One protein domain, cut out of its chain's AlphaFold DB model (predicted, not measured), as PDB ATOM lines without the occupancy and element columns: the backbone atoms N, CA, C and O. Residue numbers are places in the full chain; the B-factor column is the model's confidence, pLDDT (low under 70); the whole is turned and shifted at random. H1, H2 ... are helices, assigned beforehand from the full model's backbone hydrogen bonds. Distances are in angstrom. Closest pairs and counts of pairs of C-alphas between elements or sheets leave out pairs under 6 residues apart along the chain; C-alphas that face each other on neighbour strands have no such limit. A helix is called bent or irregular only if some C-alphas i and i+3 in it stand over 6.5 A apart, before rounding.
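AT A GLANCE: This is residues 43 to 184 of the 355 residues of an uncharacterized protein of Streptomyces sp. NEAU-S7GS2 (UniProt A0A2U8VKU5). A long helix, H2, makes the spine of this loosely built domain; H1 crosses its first part steeply, H4 crosses it near its far end and makes a corner with H3, and the short H5 packs on residues 114 to 118 of H2, apart from H3 and H4. Before H1, residues 43 to 66 form a lobe of loops, and residues 84 to 89, of which 84 to 88 belong to H1, stick out. The printed part has 142 residues, with five named helices in the order H1, H2, H3, H4, H5 and no named strand; the class is all helix, with 74 residues in the helices. The whole is loose, with a radius of gyration of the C-alphas of 18.2 A, and spans 53 by 36 by 35 A.

HOW THE PARTS SIT: Residues 43 to 44 pair with residues 50 to 51, antiparallel, and residues 50 to 51 with residues 59 to 60, also antiparallel. H1, residues 67 to 88, touches H2, residues 98 to 124, with residues 72 to 82 alone. The closest C-alphas, those of Glu 75 and Asp 104, are 5.0 A apart, and the two helices run opposite ways at a steep tilt of 59 degrees. H2 is the hub, touching 3 other helices. H3, residues 136 to 143, is close to H2 but not clearly touching; the closest C-alphas, those of Ile 120 and Ile 139, are 7.3 A apart. H4, residues 147 to 158, touches H3 with residues 147 to 151 alone, the C-alphas of Ser 140 and Phe 147 being closest at 4.9 A, and the two are about perpendicular at 83 degrees. Residues 117 to 121 of H2 touch H4, the C-alphas of Leu 121 and His 154 being closest at 6.8 A, about perpendicular at 89 degrees. H5, residues 166 to 170, touches residues 114 to 118 of H2, with the C-alphas of Ala 114 and Arg 166 closest at 5.2 A. H1 is apart from H3, H4 and H5. In H2, H3, H4 and H5 every O i to N i+4 pair is within hydrogen-bond range; in H1 15 of 18 are.

IN THESE COORDINATES: H1 begins at C-alpha 67 (-63.119, -27.194, 31.382) and is 32.1 A long; it is irregular, but only just, with C-alphas 69 and 72 7.0 A apart. H2 is 38.9 A long and ends at C-alpha 124 (-31.584, -29.798, 33.884). H3 has 8 residues, and H4 has 12 and is 16.5 A long. H5, 5 residues, ends at C-alpha 170 (-47.377, -25.005, 35.079).

THE WHOLE: The two C-alphas farthest apart, those of Asp 94 and Asp 129, are 56.4 A apart. The printed part has no cut. The link from H2 to H3 is long, with 11 residues, and that from H3 to H4 is tight. The mean pLDDT of the printed part is 83.2; residues 43 to 51, 53 to 70, 96 and 180 to 184 are under 70.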
ATOM      1  N   THR A  43     -58.417 -46.288  41.238       69.81
ATOM      2  CA  THR A  43     -57.526 -45.916  42.332       69.81
ATOM      3  C   THR A  43     -56.836 -44.616  41.952       69.81
ATOM      4  O   THR A  43     -56.142 -44.551  40.936       69.81
ATOM      5  N   SER A  44     -57.030 -43.583  42.765       56.22
ATOM      6  CA  SER A  44     -56.349 -42.303  42.592       56.22
ATOM      7  C   SER A  44     -54.936 -42.390  43.153       56.22
ATOM      8  O   SER A  44     -54.748 -42.654  44.343       56.22
ATOM      9  N   GLY A  45     -53.934 -42.164  42.304       59.59
ATOM     10  CA  GLY A  45     -52.585 -41.842  42.763       59.59
ATOM     11  C   GLY A  45     -52.491 -40.375  43.195       59.59
ATOM     12  O   GLY A  45     -53.398 -39.578  42.957       59.59
ATOM     13  N   SER A  46     -51.376 -39.982  43.811       47.50
ATOM     14  CA  SER A  46     -51.041 -38.564  43.964       47.50
ATOM     15  C   SER A  46     -50.775 -37.962  42.578       47.50
ATOM     16  O   SER A  46     -49.689 -38.137  42.029       47.50
ATOM     17  N   GLY A  47     -51.770 -37.301  41.991       54.66
ATOM     18  CA  GLY A  47     -51.665 -36.699  40.664       54.66
ATOM     19  C   GLY A  47     -53.009 -36.623  39.934       54.66
ATOM     20  O   GLY A  47     -54.048 -36.918  40.521       54.66
ATOM     21  N   PRO A  48     -53.007 -36.211  38.658       52.69
ATOM     22  CA  PRO A  48     -54.218 -35.990  37.870       52.69
ATOM     23  C   PRO A  48     -54.686 -37.234  37.090       52.69
ATOM     24  O   PRO A  48     -55.322 -37.133  36.042       52.69
ATOM     25  N   THR A  49     -54.320 -38.423  37.552       50.44
ATOM     26  CA  THR A  49     -54.620 -39.677  36.861       50.44
ATOM     27  C   THR A  49     -55.152 -40.687  37.856       50.44
ATOM     28  O   THR A  49     -54.517 -40.949  38.881       50.44
ATOM     29  N   ASP A  50     -56.283 -41.283  37.505       64.31
ATOM     30  CA  ASP A  50     -56.817 -42.469  38.145       64.31
ATOM     31  C   ASP A  50     -56.494 -43.672  37.254       64.31
ATOM     32  O   ASP A  50     -56.457 -43.576  36.026       64.31
ATOM     33  N   TRP A  51     -56.285 -44.839  37.842       64.06
ATOM     34  CA  TRP A  51     -56.083 -46.065  37.075       64.06
ATOM     35  C   TRP A  51     -56.986 -47.168  37.608       64.06
ATOM     36  O   TRP A  51     -57.315 -47.216  38.797       64.06
ATOM     37  N   TRP A  52     -57.414 -48.059  36.717       72.50
ATOM     38  CA  TRP A  52     -58.150 -49.250  37.116       72.50
ATOM     39  C   TRP A  52     -57.155 -50.314  37.589       72.50
ATOM     40  O   TRP A  52     -56.225 -50.625  36.846       72.50
ATOM     41  N   PRO A  53     -57.331 -50.918  38.778       68.12
ATOM     42  CA  PRO A  53     -56.459 -51.982  39.272       68.12
ATOM     43  C   PRO A  53     -56.712 -53.338  38.608       68.12
ATOM     44  O   PRO A  53     -56.784 -54.371  39.262       68.12
ATOM     45  N   ASP A  54     -56.870 -53.334  37.290       69.62
ATOM     46  CA  ASP A  54     -57.256 -54.483  36.480       69.62
ATOM     47  C   ASP A  54     -56.069 -55.187  35.803       69.62
ATOM     48  O   ASP A  54     -56.261 -56.181  35.108       69.62
ATOM     49  N   GLY A  55     -54.850 -54.669  35.978       60.91
ATOM     50  CA  GLY A  55     -53.643 -55.187  35.329       60.91
ATOM     51  C   GLY A  55     -53.564 -54.916  33.822       60.91
ATOM     52  O   GLY A  55     -52.581 -55.309  33.201       60.91
ATOM     53  N   LEU A  56     -54.545 -54.222  33.234       60.47
ATOM     54  CA  LEU A  56     -54.568 -53.845  31.816       60.47
ATOM     55  C   LEU A  56     -54.020 -52.432  31.582       60.47
ATOM     56  O   LEU A  56     -54.067 -51.937  30.457       60.47
ATOM     57  N   THR A  57     -53.514 -51.761  32.627       55.34
ATOM     58  CA  THR A  57     -53.016 -50.371  32.562       55.34
ATOM     59  C   THR A  57     -54.012 -49.442  31.861       55.34
ATOM     60  O   THR A  57     -53.639 -48.585  31.065       55.34
ATOM     61  N   THR A  58     -55.311 -49.630  32.119       55.38
ATOM     62  CA  THR A  58     -56.317 -48.688  31.629       55.38
ATOM     63  C   THR A  58     -56.256 -47.450  32.519       55.38
ATOM     64  O   THR A  58     -56.619 -47.502  33.698       55.38
ATOM     65  N   TYR A  59     -55.771 -46.341  31.968       49.81
ATOM     66  CA  TYR A  59     -55.717 -45.061  32.664       49.81
ATOM     67  C   TYR A  59     -57.009 -44.289  32.410       49.81
ATOM     68  O   TYR A  59     -57.409 -44.074  31.269       49.81
ATOM     69  N   THR A  60     -57.661 -43.852  33.480       51.75
ATOM     70  CA  THR A  60     -58.678 -42.803  33.425       51.75
ATOM     71  C   THR A  60     -58.017 -41.510  33.851       51.75
ATOM     72  O   THR A  60     -57.674 -41.309  35.012       51.75
ATOM     73  N   LEU A  61     -57.806 -40.619  32.896       51.06
ATOM     74  CA  LEU A  61     -57.242 -39.305  33.154       51.06
ATOM     75  C   LEU A  61     -58.246 -38.467  33.971       51.06
ATOM     76  O   LEU A  61     -59.090 -37.774  33.413       51.06
ATOM     77  N   GLN A  62     -58.190 -38.545  35.304       41.78
ATOM     78  CA  GLN A  62     -58.940 -37.664  36.199       41.78
ATOM     79  C   GLN A  62     -58.144 -36.371  36.415       41.78
ATOM     80  O   GLN A  62     -57.616 -36.103  37.497       41.78
ATOM     81  N   PHE A  63     -58.042 -35.547  35.373       48.06
ATOM     82  CA  PHE A  63     -57.428 -34.234  35.523       48.06
ATOM     83  C   PHE A  63     -58.381 -33.319  36.298       48.06
ATOM     84  O   PHE A  63     -59.398 -32.874  35.776       48.06
ATOM     85  N   ARG A  64     -58.045 -33.027  37.560       40.78
ATOM     86  CA  ARG A  64     -58.815 -32.164  38.482       40.78
ATOM     87  C   ARG A  64     -58.812 -30.662  38.118       40.78
ATOM     88  O   ARG A  64     -59.060 -29.830  38.987       40.78
ATOM     89  N   GLY A  65     -58.512 -30.304  36.869       40.47
ATOM     90  CA  GLY A  65     -58.623 -28.936  36.351       40.47
ATOM     91  C   GLY A  65     -60.016 -28.672  35.768       40.47
ATOM     92  O   GLY A  65     -60.780 -29.604  35.538       40.47
ATOM     93  N   GLY A  66     -60.379 -27.405  35.554       49.12
ATOM     94  CA  GLY A  66     -61.673 -27.018  34.972       49.12
ATOM     95  C   GLY A  66     -61.874 -27.474  33.513       49.12
ATOM     96  O   GLY A  66     -61.205 -28.369  33.013       49.12
ATOM     97  N   HIS A  67     -62.784 -26.830  32.775       52.72
ATOM     98  CA  HIS A  67     -63.119 -27.194  31.382       52.72
ATOM     99  C   HIS A  67     -61.919 -27.288  30.409       52.72
ATOM    100  O   HIS A  67     -62.036 -27.891  29.349       52.72
ATOM    101  N   THR A  68     -60.760 -26.725  30.753       54.03
ATOM    102  CA  THR A  68     -59.555 -26.681  29.916       54.03
ATOM    103  C   THR A  68     -58.688 -27.944  29.970       54.03
ATOM    104  O   THR A  68     -57.855 -28.129  29.085       54.03
ATOM    105  N   THR A  69     -58.861 -28.833  30.954       56.97
ATOM    106  CA  THR A  69     -58.055 -30.070  31.063       56.97
ATOM    107  C   THR A  69     -58.472 -31.181  30.100       56.97
ATOM    108  O   THR A  69     -57.693 -32.101  29.874       56.97
ATOM    109  N   TRP A  70     -59.643 -31.068  29.471       66.38
ATOM    110  CA  TRP A  70     -60.094 -31.995  28.427       66.38
ATOM    111  C   TRP A  70     -59.432 -31.735  27.067       66.38
ATOM    112  O   TRP A  70     -59.370 -32.633  26.240       66.38
ATOM    113  N   LEU A  71     -58.832 -30.556  26.862       77.50
ATOM    114  CA  LEU A  71     -58.362 -30.125  25.541       77.50
ATOM    115  C   LEU A  71     -57.310 -31.052  24.912       77.50
ATOM    116  O   LEU A  71     -57.418 -31.344  23.729       77.50
ATOM    117  N   ILE A  72     -56.311 -31.533  25.669       83.88
ATOM    118  CA  ILE A  72     -55.304 -32.462  25.111       83.88
ATOM    119  C   ILE A  72     -55.939 -33.811  24.773       83.88
ATOM    120  O   ILE A  72     -55.598 -34.404  23.754       83.88
ATOM    121  N   ALA A  73     -56.839 -34.302  25.628       83.75
ATOM    122  CA  ALA A  73     -57.499 -35.584  25.419       83.75
ATOM    123  C   ALA A  73     -58.427 -35.531  24.200       83.75
ATOM    124  O   ALA A  73     -58.368 -36.431  23.369       83.75
ATOM    125  N   ASP A  74     -59.205 -34.458  24.056       85.00
ATOM    126  CA  ASP A  74     -60.088 -34.235  22.909       85.00
ATOM    127  C   ASP A  74     -59.283 -34.111  21.606       85.00
ATOM    128  O   ASP A  74     -59.632 -34.700  20.586       85.00
ATOM    129  N   GLU A  75     -58.159 -33.389  21.636       89.81
ATOM    130  CA  GLU A  75     -57.276 -33.261  20.473       89.81
ATOM    131  C   GLU A  75     -56.612 -34.592  20.110       89.81
ATOM    132  O   GLU A  75     -56.543 -34.942  18.932       89.81
ATOM    133  N   ALA A  76     -56.164 -35.364  21.104       90.44
ATOM    134  CA  ALA A  76     -55.619 -36.698  20.893       90.44
ATOM    135  C   ALA A  76     -56.676 -37.669  20.342       90.44
ATOM    136  O   ALA A  76     -56.374 -38.415  19.416       90.44
ATOM    137  N   ASP A  77     -57.910 -37.630  20.845       89.00
ATOM    138  CA  ASP A  77     -59.027 -38.437  20.341       89.00
ATOM    139  C   ASP A  77     -59.353 -38.092  18.880       89.00
ATOM    140  O   ASP A  77     -59.481 -38.984  18.040       89.00
ATOM    141  N   THR A  78     -59.383 -36.802  18.528       91.06
ATOM    142  CA  THR A  78     -59.525 -36.369  17.131       91.06
ATOM    143  C   THR A  78     -58.388 -36.905  16.251       91.06
ATOM    144  O   THR A  78     -58.647 -37.378  15.141       91.06
ATOM    145  N   VAL A  79     -57.136 -36.870  16.723       92.50
ATOM    146  CA  VAL A  79     -55.975 -37.399  15.982       92.50
ATOM    147  C   VAL A  79     -56.064 -38.916  15.811       92.50
ATOM    148  O   VAL A  79     -55.846 -39.412  14.707       92.50
ATOM    149  N   LEU A  80     -56.434 -39.659  16.856       91.19
ATOM    150  CA  LEU A  80     -56.605 -41.114  16.791       91.19
ATOM    151  C   LEU A  80     -57.717 -41.502  15.810       91.19
ATOM    152  O   LEU A  80     -57.494 -42.328  14.928       91.19
ATOM    153  N   LYS A  81     -58.865 -40.818  15.857       89.44
ATOM    154  CA  LYS A  81     -59.949 -41.000  14.877       89.44
ATOM    155  C   LYS A  81     -59.499 -40.709  13.446       89.44
ATOM    156  O   LYS A  81     -59.956 -41.366  12.512       89.44
ATOM    157  N   ALA A  82     -58.623 -39.724  13.251       92.25
ATOM    158  CA  ALA A  82     -58.054 -39.441  11.938       92.25
ATOM    159  C   ALA A  82     -57.134 -40.577  11.461       92.25
ATOM    160  O   ALA A  82     -57.205 -40.957  10.294       92.25
ATOM    161  N   VAL A  83     -56.321 -41.157  12.352       93.19
ATOM    162  CA  VAL A  83     -55.488 -42.335  12.052       93.19
ATOM    163  C   VAL A  83     -56.351 -43.536  11.665       93.19
ATOM    164  O   VAL A  83     -56.040 -44.190  10.667       93.19
ATOM    165  N   ASP A  84     -57.439 -43.793  12.390       92.06
ATOM    166  CA  ASP A  84     -58.358 -44.899  12.097       92.06
ATOM    167  C   ASP A  84     -59.003 -44.744  10.718       92.06
ATOM    168  O   ASP A  84     -59.010 -45.693   9.936       92.06
ATOM    169  N   ARG A  85     -59.463 -43.533  10.370       92.75
ATOM    170  CA  ARG A  85     -60.012 -43.233   9.033       92.75
ATOM    171  C   ARG A  85     -58.988 -43.423   7.921       92.75
ATOM    172  O   ARG A  85     -59.306 -43.986   6.879       92.75
ATOM    173  N   LEU A  86     -57.746 -42.987   8.142       93.75
ATOM    174  CA  LEU A  86     -56.661 -43.195   7.181       93.75
ATOM    175  C   LEU A  86     -56.362 -44.688   6.977       93.75
ATOM    176  O   LEU A  86     -56.094 -45.098   5.851       93.75
ATOM    177  N   HIS A  87     -56.434 -45.499   8.036       93.69
ATOM    178  CA  HIS A  87     -56.246 -46.949   7.946       93.69
ATOM    179  C   HIS A  87     -57.429 -47.662   7.287       93.69
ATOM    180  O   HIS A  87     -57.218 -48.607   6.526       93.69
ATOM    181  N   SER A  88     -58.663 -47.240   7.573       94.94
ATOM    182  CA  SER A  88     -59.871 -47.845   7.005       94.94
ATOM    183  C   SER A  88     -60.156 -47.393   5.570       94.94
ATOM    184  O   SER A  88     -60.885 -48.076   4.851       94.94
ATOM    185  N   GLY A  89     -59.579 -46.268   5.138       94.81
ATOM    186  CA  GLY A  89     -59.879 -45.632   3.855       94.81
ATOM    187  C   GLY A  89     -61.209 -44.869   3.849       94.81
ATOM    188  O   GLY A  89     -61.695 -44.507   2.779       94.81
ATOM    189  N   GLU A  90     -61.812 -44.635   5.017       93.06
ATOM    190  CA  GLU A  90     -63.028 -43.832   5.141       93.06
ATOM    191  C   GLU A  90     -62.751 -42.350   4.855       93.06
ATOM    192  O   GLU A  90     -61.807 -41.753   5.377       93.06
ATOM    193  N   GLU A  91     -63.621 -41.718   4.066       92.81
ATOM    194  CA  GLU A  91     -63.541 -40.279   3.819       92.81
ATOM    195  C   GLU A  91     -63.842 -39.466   5.091       92.81
ATOM    196  O   GLU A  91     -64.607 -39.859   5.982       92.81
ATOM    197  N   PHE A  92     -63.242 -38.281   5.193       92.06
ATOM    198  CA  PHE A  92     -63.517 -37.347   6.281       92.06
ATOM    199  C   PHE A  92     -64.844 -36.616   6.018       92.06
ATOM    200  O   PHE A  92     -64.900 -35.751   5.154       92.06
ATOM    201  N   GLY A  93     -65.902 -36.945   6.766       87.44
ATOM    202  CA  GLY A  93     -67.229 -36.334   6.584       87.44
ATOM    203  C   GLY A  93     -67.322 -34.865   7.031       87.44
ATOM    204  O   GLY A  93     -66.534 -34.408   7.857       87.44
ATOM    205  N   ASP A  94     -68.340 -34.146   6.552       77.00
ATOM    206  CA  ASP A  94     -68.466 -32.679   6.657       77.00
ATOM    207  C   ASP A  94     -68.584 -32.108   8.090       77.00
ATOM    208  O   ASP A  94     -68.263 -30.944   8.318       77.00
ATOM    209  N   GLY A  95     -69.024 -32.899   9.079       70.25
ATOM    210  CA  GLY A  95     -69.278 -32.410  10.447       70.25
ATOM    211  C   GLY A  95     -68.084 -32.468  11.414       70.25
ATOM    212  O   GLY A  95     -67.945 -31.613  12.285       70.25
ATOM    213  N   TYR A  96     -67.208 -33.466  11.262       66.56
ATOM    214  CA  TYR A  96     -66.015 -33.708  12.103       66.56
ATOM    215  C   TYR A  96     -64.774 -33.952  11.226       66.56
ATOM    216  O   TYR A  96     -63.915 -34.778  11.524       66.56
ATOM    217  N   GLY A  97     -64.742 -33.268  10.084       86.88
ATOM    218  CA  GLY A  97     -63.883 -33.609   8.960       86.88
ATOM    219  C   GLY A  97     -62.408 -33.249   9.108       86.88
ATOM    220  O   GLY A  97     -61.914 -32.829  10.157       86.88
ATOM    221  N   LEU A  98     -61.715 -33.372   7.978       93.88
ATOM    222  CA  LEU A  98     -60.285 -33.136   7.812       93.88
ATOM    223  C   LEU A  98     -59.791 -31.799   8.412       93.88
ATOM    224  O   LEU A  98     -58.732 -31.808   9.037       93.88
ATOM    225  N   PRO A  99     -60.521 -30.664   8.319       94.69
ATOM    226  CA  PRO A  99     -60.068 -29.410   8.926       94.69
ATOM    227  C   PRO A  99     -59.913 -29.479  10.450       94.69
ATOM    228  O   PRO A  99     -58.951 -28.927  10.989       94.69
ATOM    229  N   ASN A 100     -60.820 -30.173  11.147       92.31
ATOM    230  CA  ASN A 100     -60.720 -30.354  12.597       92.31
ATOM    231  C   ASN A 100     -59.531 -31.256  12.935       92.31
ATOM    232  O   ASN A 100     -58.736 -30.893  13.794       92.31
ATOM    233  N   ALA A 101     -59.346 -32.354  12.194       93.81
ATOM    234  CA  ALA A 101     -58.191 -33.235  12.363       93.81
ATOM    235  C   ALA A 101     -56.858 -32.490  12.194       93.81
ATOM    236  O   ALA A 101     -55.974 -32.606  13.041       93.81
ATOM    237  N   LEU A 102     -56.721 -31.663  11.152       95.56
ATOM    238  CA  LEU A 102     -55.514 -30.861  10.920       95.56
ATOM    239  C   LEU A 102     -55.284 -29.822  12.024       95.56
ATOM    240  O   LEU A 102     -54.165 -29.677  12.524       95.56
ATOM    241  N   ARG A 103     -56.339 -29.102  12.422       95.06
ATOM    242  CA  ARG A 103     -56.268 -28.097  13.488       95.06
ATOM    243  C   ARG A 103     -55.858 -28.729  14.815       95.06
ATOM    244  O   ARG A 103     -54.969 -28.202  15.483       95.06
ATOM    245  N   ASP A 104     -56.494 -29.833  15.179       93.56
ATOM    246  CA  ASP A 104     -56.302 -30.485  16.469       93.56
ATOM    247  C   ASP A 104     -54.957 -31.231  16.509       93.56
ATOM    248  O   ASP A 104     -54.267 -31.166  17.521       93.56
ATOM    249  N   THR A 105     -54.476 -31.771  15.376       95.88
ATOM    250  CA  THR A 105     -53.091 -32.276  15.240       95.88
ATOM    251  C   THR A 105     -52.069 -31.178  15.526       95.88
ATOM    252  O   THR A 105     -51.170 -31.357  16.347       95.88
ATOM    253  N   ARG A 106     -52.204 -30.009  14.883       95.12
ATOM    254  CA  ARG A 106     -51.286 -28.879  15.100       95.12
ATOM    255  C   ARG A 106     -51.299 -28.423  16.557       95.12
ATOM    256  O   ARG A 106     -50.250 -28.180  17.143       95.12
ATOM    257  N   ARG A 107     -52.489 -28.302  17.136       91.56
ATOM    258  CA  ARG A 107     -52.701 -27.918  18.535       91.56
ATOM    259  C   ARG A 107     -52.082 -28.912  19.517       91.56
ATOM    260  O   ARG A 107     -51.413 -28.486  20.464       91.56
ATOM    261  N   LEU A 108     -52.246 -30.207  19.259       92.75
ATOM    262  CA  LEU A 108     -51.633 -31.270  20.045       92.75
ATOM    263  C   LEU A 108     -50.106 -31.188  19.967       92.75
ATOM    264  O   LEU A 108     -49.446 -31.213  21.002       92.75
ATOM    265  N   MET A 109     -49.540 -30.999  18.770       94.19
ATOM    266  CA  MET A 109     -48.092 -30.827  18.589       94.19
ATOM    267  C   MET A 109     -47.542 -29.652  19.403       94.19
ATOM    268  O   MET A 109     -46.539 -29.816  20.096       94.19
ATOM    269  N   THR A 110     -48.196 -28.487  19.376       90.06
ATOM    270  CA  THR A 110     -47.739 -27.323  20.154       90.06
ATOM    271  C   THR A 110     -47.790 -27.591  21.663       90.06
ATOM    272  O   THR A 110     -46.887 -27.184  22.395       90.06
ATOM    273  N   ARG A 111     -48.805 -28.315  22.152       88.88
ATOM    274  CA  ARG A 111     -48.899 -28.676  23.577       88.88
ATOM    275  C   ARG A 111     -47.872 -29.722  23.983       88.88
ATOM    276  O   ARG A 111     -47.243 -29.568  25.026       88.88
ATOM    277  N   LEU A 112     -47.644 -30.739  23.155       92.19
ATOM    278  CA  LEU A 112     -46.582 -31.721  23.383       92.19
ATOM    279  C   LEU A 112     -45.199 -31.060  23.367       92.19
ATOM    280  O   LEU A 112     -44.357 -31.410  24.189       92.19
ATOM    281  N   ALA A 113     -44.981 -30.058  22.509       91.69
ATOM    282  CA  ALA A 113     -43.753 -29.270  22.519       91.69
ATOM    283  C   ALA A 113     -43.566 -28.510  23.842       91.69
ATOM    284  O   ALA A 113     -42.465 -28.533  24.387       91.69
ATOM    285  N   ALA A 114     -44.631 -27.918  24.398       91.06
ATOM    286  CA  ALA A 114     -44.581 -27.258  25.704       91.06
ATOM    287  C   ALA A 114     -44.303 -28.236  26.859       91.06
ATOM    288  O   ALA A 114     -43.539 -27.918  27.769       91.06
ATOM    289  N   VAL A 115     -44.875 -29.443  26.811       93.50
ATOM    290  CA  VAL A 115     -44.566 -30.512  27.775       93.50
ATOM    291  C   VAL A 115     -43.103 -30.936  27.660       93.50
ATOM    292  O   VAL A 115     -42.412 -31.035  28.670       93.50
ATOM    293  N   GLN A 116     -42.610 -31.143  26.440       95.62
ATOM    294  CA  GLN A 116     -41.216 -31.501  26.189       95.62
ATOM    295  C   GLN A 116     -40.249 -30.424  26.702       95.62
ATOM    296  O   GLN A 116     -39.251 -30.757  27.336       95.62
ATOM    297  N   ASP A 117     -40.553 -29.148  26.462       94.81
ATOM    298  CA  ASP A 117     -39.792 -27.999  26.967       94.81
ATOM    299  C   ASP A 117     -39.688 -28.012  28.495       94.81
ATOM    300  O   ASP A 117     -38.591 -27.937  29.058       94.81
ATOM    301  N   GLU A 118     -40.816 -28.202  29.178       94.56
ATOM    302  CA  GLU A 118     -40.849 -28.243  30.638       94.56
ATOM    303  C   GLU A 118     -40.104 -29.459  31.207       94.56
ATOM    304  O   GLU A 118     -39.421 -29.348  32.227       94.56
ATOM    305  N   LEU A 119     -40.167 -30.609  30.528       96.25
ATOM    306  CA  LEU A 119     -39.397 -31.800  30.895       96.25
ATOM    307  C   LEU A 119     -37.890 -31.590  30.712       96.25
ATOM    308  O   LEU A 119     -37.114 -32.034  31.557       96.25
ATOM    309  N   ILE A 120     -37.462 -30.881  29.663       97.06
ATOM    310  CA  ILE A 120     -36.052 -30.512  29.473       97.06
ATOM    311  C   ILE A 120     -35.587 -29.592  30.610       97.06
ATOM    312  O   ILE A 120     -34.507 -29.819  31.156       97.06
ATOM    313  N   LEU A 121     -36.382 -28.589  31.002       95.81
ATOM    314  CA  LEU A 121     -36.061 -27.727  32.150       95.81
ATOM    315  C   LEU A 121     -35.938 -28.553  33.437       95.81
ATOM    316  O   LEU A 121     -34.908 -28.506  34.112       95.81
ATOM    317  N   TYR A 122     -36.933 -29.395  33.725       96.06
ATOM    318  CA  TYR A 122     -36.935 -30.259  34.905       96.06
ATOM    319  C   TYR A 122     -35.735 -31.217  34.949       96.06
ATOM    320  O   TYR A 122     -35.140 -31.434  36.007       96.06
ATOM    321  N   ALA A 123     -35.341 -31.766  33.800       97.56
ATOM    322  CA  ALA A 123     -34.190 -32.650  33.671       97.56
ATOM    323  C   ALA A 123     -32.850 -31.935  33.933       97.56
ATOM    324  O   ALA A 123     -31.854 -32.574  34.284       97.56
ATOM    325  N   ARG A 124     -32.803 -30.610  33.760       97.12
ATOM    326  CA  ARG A 124     -31.584 -29.798  33.884       97.12
ATOM    327  C   ARG A 124     -31.452 -29.042  35.193       97.12
ATOM    328  O   ARG A 124     -30.342 -28.640  35.541       97.12
ATOM    329  N   GLU A 125     -32.543 -28.902  35.923       95.19
ATOM    330  CA  GLU A 125     -32.551 -28.450  37.306       95.19
ATOM    331  C   GLU A 125     -31.694 -29.328  38.223       95.19
ATOM    332  O   GLU A 125     -31.530 -30.534  38.006       95.19
ATOM    333  N   ALA A 126     -31.179 -28.705  39.283       94.62
ATOM    334  CA  ALA A 126     -30.434 -29.396  40.321       94.62
ATOM    335  C   ALA A 126     -31.346 -30.369  41.090       94.62
ATOM    336  O   ALA A 126     -32.419 -30.001  41.576       94.62
ATOM    337  N   GLY A 127     -30.908 -31.623  41.187       92.81
ATOM    338  CA  GLY A 127     -31.459 -32.625  42.086       92.81
ATOM    339  C   GLY A 127     -31.018 -32.401  43.533       92.81
ATOM    340  O   GLY A 127     -30.406 -31.389  43.875       92.81
ATOM    341  N   GLU A 128     -31.316 -33.375  44.390       92.75
ATOM    342  CA  GLU A 128     -30.943 -33.342  45.815       92.75
ATOM    343  C   GLU A 128     -29.422 -33.307  46.032       92.75
ATOM    344  O   GLU A 128     -28.940 -32.752  47.015       92.75
ATOM    345  N   ASP A 129     -28.653 -33.849  45.086       93.88
ATOM    346  CA  ASP A 129     -27.188 -33.850  45.080       93.88
ATOM    347  C   ASP A 129     -26.577 -32.554  44.512       93.88
ATOM    348  O   ASP A 129     -25.357 -32.450  44.355       93.88
ATOM    349  N   GLY A 130     -27.414 -31.569  44.169       95.19
ATOM    350  CA  GLY A 130     -27.003 -30.318  43.538       95.19
ATOM    351  C   GLY A 130     -26.589 -30.462  42.070       95.19
ATOM    352  O   GLY A 130     -26.170 -29.475  41.461       95.19
ATOM    353  N   ARG A 131     -26.684 -31.660  41.477       95.50
ATOM    354  CA  ARG A 131     -26.331 -31.907  40.073       95.50
ATOM    355  C   ARG A 131     -27.579 -31.927  39.195       95.50
ATOM    356  O   ARG A 131     -28.664 -32.229  39.679       95.50
ATOM    357  N   PRO A 132     -27.453 -31.635  37.892       97.38
ATOM    358  CA  PRO A 132     -28.561 -31.803  36.960       97.38
ATOM    359  C   PRO A 132     -29.103 -33.237  36.982       97.38
ATOM    360  O   PRO A 132     -28.310 -34.179  36.905       97.38
ATOM    361  N   ARG A 133     -30.431 -33.397  37.024       97.12
ATOM    362  CA  ARG A 133     -31.095 -34.717  37.093       97.12
ATOM    363  C   ARG A 133     -30.750 -35.636  35.919       97.12
ATOM    364  O   ARG A 133     -30.660 -36.846  36.097       97.12
ATOM    365  N   MET A 134     -30.534 -35.077  34.728       98.00
ATOM    366  CA  MET A 134     -30.099 -35.818  33.542       98.00
ATOM    367  C   MET A 134     -28.995 -35.082  32.791       98.00
ATOM    368  O   MET A 134     -28.998 -33.854  32.685       98.00
ATOM    369  N   SER A 135     -28.055 -35.833  32.212       97.38
ATOM    370  CA  SER A 135     -27.020 -35.273  31.335       97.38
ATOM    371  C   SER A 135     -27.606 -34.811  29.993       97.38
ATOM    372  O   SER A 135     -28.624 -35.332  29.547       97.38
ATOM    373  N   TRP A 136     -26.938 -33.877  29.302       97.75
ATOM    374  CA  TRP A 136     -27.365 -33.445  27.961       97.75
ATOM    375  C   TRP A 136     -27.440 -34.591  26.954       97.75
ATOM    376  O   TRP A 136     -28.332 -34.586  26.117       97.75
ATOM    377  N   ARG A 137     -26.524 -35.563  27.052       97.19
ATOM    378  CA  ARG A 137     -26.510 -36.747  26.184       97.19
ATOM    379  C   ARG A 137     -27.704 -37.655  26.466       97.19
ATOM    380  O   ARG A 137     -28.409 -38.034  25.552       97.19
ATOM    381  N   SER A 138     -28.007 -37.894  27.739       98.19
ATOM    382  CA  SER A 138     -29.185 -38.679  28.122       98.19
ATOM    383  C   SER A 138     -30.476 -38.043  27.600       98.19
ATOM    384  O   SER A 138     -31.302 -38.729  27.024       98.19
ATOM    385  N   ILE A 139     -30.628 -36.721  27.733       98.00
ATOM    386  CA  ILE A 139     -31.797 -36.018  27.181       98.00
ATOM    387  C   ILE A 139     -31.814 -36.108  25.648       98.00
ATOM    388  O   ILE A 139     -32.873 -36.264  25.050       98.00
ATOM    389  N   SER A 140     -30.654 -35.996  24.998       97.75
ATOM    390  CA  SER A 140     -30.559 -36.060  23.540       97.75
ATOM    391  C   SER A 140     -30.942 -37.432  22.990       97.75
ATOM    392  O   SER A 140     -31.658 -37.500  21.994       97.75
ATOM    393  N   ASP A 141     -30.532 -38.496  23.681       98.12
ATOM    394  CA  ASP A 141     -30.848 -39.879  23.328       98.12
ATOM    395  C   ASP A 141     -32.361 -40.135  23.433       98.12
ATOM    396  O   ASP A 141     -32.967 -40.612  22.475       98.12
ATOM    397  N   GLU A 142     -33.002 -39.719  24.534       98.06
ATOM    398  CA  GLU A 142     -34.456 -39.876  24.731       98.06
ATOM    399  C   GLU A 142     -35.286 -39.088  23.708       98.06
ATOM    400  O   GLU A 142     -36.342 -39.533  23.261       98.06
ATOM    401  N   LEU A 143     -34.815 -37.903  23.315       96.50
ATOM    402  CA  LEU A 143     -35.519 -37.057  22.351       96.50
ATOM    403  C   LEU A 143     -35.168 -37.372  20.894       96.50
ATOM    404  O   LEU A 143     -35.763 -36.774  19.999       96.50
ATOM    405  N   SER A 144     -34.203 -38.266  20.645       97.25
ATOM    406  CA  SER A 144     -33.637 -38.512  19.312       97.25
ATOM    407  C   SER A 144     -33.183 -37.220  18.609       97.25
ATOM    408  O   SER A 144     -33.380 -37.033  17.408       97.25
ATOM    409  N   LEU A 145     -32.581 -36.300  19.369       96.44
ATOM    410  CA  LEU A 145     -32.031 -35.030  18.882       96.44
ATOM    411  C   LEU A 145     -30.528 -34.979  19.141       96.44
ATOM    412  O   LEU A 145     -30.014 -35.673  20.009       96.44
ATOM    413  N   HIS A 146     -29.799 -34.110  18.442       97.88
ATOM    414  CA  HIS A 146     -28.406 -33.862  18.798       97.88
ATOM    415  C   HIS A 146     -28.321 -33.044  20.100       97.88
ATOM    416  O   HIS A 146     -29.085 -32.098  20.314       97.88
ATOM    417  N   PHE A 147     -27.365 -33.362  20.978       96.62
ATOM    418  CA  PHE A 147     -27.252 -32.721  22.296       96.62
ATOM    419  C   PHE A 147     -27.032 -31.200  22.226       96.62
ATOM    420  O   PHE A 147     -27.444 -30.478  23.135       96.62
ATOM    421  N   SER A 148     -26.400 -30.691  21.159       97.06
ATOM    422  CA  SER A 148     -26.227 -29.244  20.963       97.06
ATOM    423  C   SER A 148     -27.566 -28.539  20.751       97.06
ATOM    424  O   SER A 148     -27.784 -27.490  21.350       97.06
ATOM    425  N   THR A 149     -28.481 -29.147  19.992       97.25
ATOM    426  CA  THR A 149     -29.839 -28.642  19.757       97.25
ATOM    427  C   THR A 149     -30.637 -28.601  21.054       97.25
ATOM    428  O   THR A 149     -31.304 -27.610  21.340       97.25
ATOM    429  N   VAL A 150     -30.526 -29.645  21.884       97.81
ATOM    430  CA  VAL A 150     -31.162 -29.675  23.213       97.81
ATOM    431  C   VAL A 150     -30.617 -28.554  24.101       97.81
ATOM    432  O   VAL A 150     -31.385 -27.848  24.753       97.81
ATOM    433  N   ARG A 151     -29.293 -28.354  24.106       97.75
ATOM    434  CA  ARG A 151     -28.637 -27.309  24.900       97.75
ATOM    435  C   ARG A 151     -29.052 -25.904  24.458       97.75
ATOM    436  O   ARG A 151     -29.338 -25.069  25.309       97.75
ATOM    437  N   GLU A 152     -29.089 -25.651  23.154       97.19
ATOM    438  CA  GLU A 152     -29.542 -24.380  22.584       97.19
ATOM    439  C   GLU A 152     -31.014 -24.114  22.911       97.19
ATOM    440  O   GLU A 152     -31.361 -23.033  23.383       97.19
ATOM    441  N   ARG A 153     -31.877 -25.123  22.741       96.44
ATOM    442  CA  ARG A 153     -33.295 -25.044  23.113       96.44
ATOM    443  C   ARG A 153     -33.467 -24.704  24.594       96.44
ATOM    444  O   ARG A 153     -34.217 -23.793  24.920       96.44
ATOM    445  N   HIS A 154     -32.720 -25.357  25.484       96.75
ATOM    446  CA  HIS A 154     -32.734 -25.020  26.907       96.75
ATOM    447  C   HIS A 154     -32.232 -23.601  27.195       96.75
ATOM    448  O   HIS A 154     -32.813 -22.913  28.029       96.75
ATOM    449  N   ALA A 155     -31.166 -23.148  26.531       95.75
ATOM    450  CA  ALA A 155     -30.652 -21.792  26.718       95.75
ATOM    451  C   ALA A 155     -31.709 -20.728  26.377       95.75
ATOM    452  O   ALA A 155     -31.866 -19.774  27.136       95.75
ATOM    453  N   ARG A 156     -32.478 -20.933  25.300       94.56
ATOM    454  CA  ARG A 156     -33.606 -20.063  24.919       94.56
ATOM    455  C   ARG A 156     -34.712 -20.050  25.977       94.56
ATOM    456  O   ARG A 156     -35.124 -18.976  26.401       94.56
ATOM    457  N   MET A 157     -35.098 -21.213  26.506       94.12
ATOM    458  CA  MET A 157     -36.087 -21.291  27.593       94.12
ATOM    459  C   MET A 157     -35.633 -20.585  28.872       94.12
ATOM    460  O   MET A 157     -36.408 -19.866  29.496       94.12
ATOM    461  N   VAL A 158     -34.364 -20.732  29.261       91.94
ATOM    462  CA  VAL A 158     -33.809 -19.999  30.412       91.94
ATOM    463  C   VAL A 158     -33.778 -18.489  30.156       91.94
ATOM    464  O   VAL A 158     -33.938 -17.714  31.094       91.94
ATOM    465  N   ALA A 159     -33.627 -18.066  28.898       89.56
ATOM    466  CA  ALA A 159     -33.732 -16.667  28.490       89.56
ATOM    467  C   ALA A 159     -35.183 -16.144  28.421       89.56
ATOM    468  O   ALA A 159     -35.384 -14.968  28.126       89.56
ATOM    469  N   GLY A 160     -36.186 -16.983  28.707       88.75
ATOM    470  CA  GLY A 160     -37.603 -16.610  28.704       88.75
ATOM    471  C   GLY A 160     -38.350 -16.947  27.411       88.75
ATOM    472  O   GLY A 160     -39.551 -16.699  27.323       88.75
ATOM    473  N   GLU A 161     -37.685 -17.531  26.411       90.31
ATOM    474  CA  GLU A 161     -38.347 -18.008  25.197       90.31
ATOM    475  C   GLU A 161     -38.998 -19.371  25.456       90.31
ATOM    476  O   GLU A 161     -38.360 -20.421  25.359       90.31
ATOM    477  N   HIS A 162     -40.285 -19.353  25.791       85.00
ATOM    478  CA  HIS A 162     -41.064 -20.556  26.084       85.00
ATOM    479  C   HIS A 162     -42.042 -20.895  24.968       85.00
ATOM    480  O   HIS A 162     -42.528 -20.015  24.257       85.00
ATOM    481  N   ALA A 163     -42.411 -22.172  24.868       86.94
ATOM    482  CA  ALA A 163     -43.589 -22.555  24.105       86.94
ATOM    483  C   ALA A 163     -44.848 -21.854  24.646       86.94
ATOM    484  O   ALA A 163     -45.048 -21.743  25.857       86.94
ATOM    485  N   GLU A 164     -45.737 -21.461  23.731       83.75
ATOM    486  CA  GLU A 164     -46.981 -20.713  23.985       83.75
ATOM    487  C   GLU A 164     -47.845 -21.310  25.116       83.75
ATOM    488  O   GLU A 164     -48.487 -20.589  25.875       83.75
ATOM    489  N   TRP A 165     -47.816 -22.635  25.283       85.38
ATOM    490  CA  TRP A 165     -48.661 -23.367  26.234       85.38
ATOM    491  C   TRP A 165     -47.975 -23.704  27.559       85.38
ATOM    492  O   TRP A 165     -48.570 -24.383  28.398       85.38
ATOM    493  N   ARG A 166     -46.745 -23.226  27.788       86.69
ATOM    494  CA  ARG A 166     -46.023 -23.502  29.033       86.69
ATOM    495  C   ARG A 166     -46.794 -23.000  30.253       86.69
ATOM    496  O   ARG A 166     -46.974 -23.757  31.201       86.69
ATOM    497  N   ASN A 167     -47.297 -21.766  30.220       83.31
ATOM    498  CA  ASN A 167     -48.018 -21.169  31.354       83.31
ATOM    499  C   ASN A 167     -49.255 -21.977  31.753       83.31
ATOM    500  O   ASN A 167     -49.519 -22.130  32.940       83.31
ATOM    501  N   TRP A 168     -49.975 -22.526  30.772       84.50
ATOM    502  CA  TRP A 168     -51.100 -23.424  31.018       84.50
ATOM    503  C   TRP A 168     -50.654 -24.703  31.743       84.50
ATOM    504  O   TRP A 168     -51.302 -25.119  32.699       84.50
ATOM    505  N   LEU A 169     -49.521 -25.291  31.342       84.94
ATOM    506  CA  LEU A 169     -49.000 -26.529  31.927       84.94
ATOM    507  C   LEU A 169     -48.577 -26.363  33.394       84.94
ATOM    508  O   LEU A 169     -48.820 -27.249  34.211       84.94
ATOM    509  N   VAL A 170     -47.927 -25.246  33.731       86.50
ATOM    510  CA  VAL A 170     -47.377 -25.005  35.079       86.50
ATOM    511  C   VAL A 170     -48.261 -24.111  35.951       86.50
ATOM    512  O   VAL A 170     -47.846 -23.728  37.051       86.50
ATOM    513  N   GLN A 171     -49.468 -23.774  35.489       82.19
ATOM    514  CA  GLN A 171     -50.391 -22.883  36.189       82.19
ATOM    515  C   GLN A 171     -50.663 -23.372  37.617       82.19
ATOM    516  O   GLN A 171     -50.919 -24.551  37.855       82.19
ATOM    517  N   GLY A 172     -50.615 -22.454  38.587       78.00
ATOM    518  CA  GLY A 172     -50.880 -22.773  39.995       78.00
ATOM    519  C   GLY A 172     -49.778 -23.587  40.682       78.00
ATOM    520  O   GLY A 172     -49.975 -24.053  41.801       78.00
ATOM    521  N   THR A 173     -48.616 -23.756  40.044       82.19
ATOM    522  CA  THR A 173     -47.447 -24.410  40.641       82.19
ATOM    523  C   THR A 173     -46.318 -23.408  40.869       82.19
ATOM    524  O   THR A 173     -46.219 -22.395  40.178       82.19
ATOM    525  N   ALA A 174     -45.397 -23.719  41.786       83.62
ATOM    526  CA  ALA A 174     -44.192 -22.910  41.998       83.62
ATOM    527  C   ALA A 174     -43.335 -22.759  40.720       83.62
ATOM    528  O   ALA A 174     -42.590 -21.790  40.585       83.62
ATOM    529  N   ARG A 175     -43.468 -23.684  39.757       85.81
ATOM    530  CA  ARG A 175     -42.718 -23.678  38.492       85.81
ATOM    531  C   ARG A 175     -43.144 -22.569  37.533       85.81
ATOM    532  O   ARG A 175     -42.354 -22.198  36.662       85.81
ATOM    533  N   ALA A 176     -44.349 -22.018  37.697       84.12
ATOM    534  CA  ALA A 176     -44.798 -20.866  36.918       84.12
ATOM    535  C   ALA A 176     -43.823 -19.684  37.052       84.12
ATOM    536  O   ALA A 176     -43.483 -19.052  36.055       84.12
ATOM    537  N   ALA A 177     -43.283 -19.471  38.256       83.81
ATOM    538  CA  ALA A 177     -42.362 -18.376  38.551       83.81
ATOM    539  C   ALA A 177     -40.896 -18.644  38.144       83.81
ATOM    540  O   ALA A 177     -40.127 -17.702  37.984       83.81
ATOM    541  N   MET A 178     -40.481 -19.906  37.975       83.38
ATOM    542  CA  MET A 178     -39.055 -20.282  37.944       83.38
ATOM    543  C   MET A 178     -38.283 -19.893  36.671       83.38
ATOM    544  O   MET A 178     -37.057 -19.927  36.689       83.38
ATOM    545  N   TYR A 179     -38.957 -19.499  35.588       79.38
ATOM    546  CA  TYR A 179     -38.300 -19.223  34.301       79.38
ATOM    547  C   TYR A 179     -38.874 -18.003  33.573       79.38
ATOM    548  O   TYR A 179     -38.928 -17.978  32.352       79.38
ATOM    549  N   GLY A 180     -39.340 -16.988  34.304       69.88
ATOM    550  CA  GLY A 180     -39.865 -15.767  33.677       69.88
ATOM    551  C   GLY A 180     -41.178 -15.980  32.915       69.88
ATOM    552  O   GLY A 180     -41.454 -15.267  31.954       69.88
ATOM    553  N   GLY A 181     -41.989 -16.961  33.332       58.72
ATOM    554  CA  GLY A 181     -43.375 -17.039  32.877       58.72
ATOM    555  C   GLY A 181     -44.094 -15.766  33.306       58.72
ATOM    556  O   GLY A 181     -43.966 -15.353  34.459       58.72
ATOM    557  N   THR A 182     -44.808 -15.122  32.382       51.34
ATOM    558  CA  THR A 182     -45.675 -13.992  32.715       51.34
ATOM    559  C   THR A 182     -46.635 -14.431  33.816       51.34
ATOM    560  O   THR A 182     -47.541 -15.238  33.598       51.34
ATOM    561  N   ALA A 183     -46.416 -13.922  35.026       48.81
ATOM    562  CA  ALA A 183     -47.461 -13.856  36.024       48.81
ATOM    563  C   ALA A 183     -48.473 -12.846  35.481       48.81
ATOM    564  O   ALA A 183     -48.267 -11.673  35.716       48.81
ATOM    565  N   ASP A 184     -49.391 -13.290  34.607       44.41
ATOM    566  CA  ASP A 184     -50.662 -12.662  34.187       44.41
ATOM    567  C   ASP A 184     -51.180 -13.398  32.923       44.41
ATOM    568  O   ASP A 184     -50.426 -13.636  31.983       44.41
TER     569      ASP A 184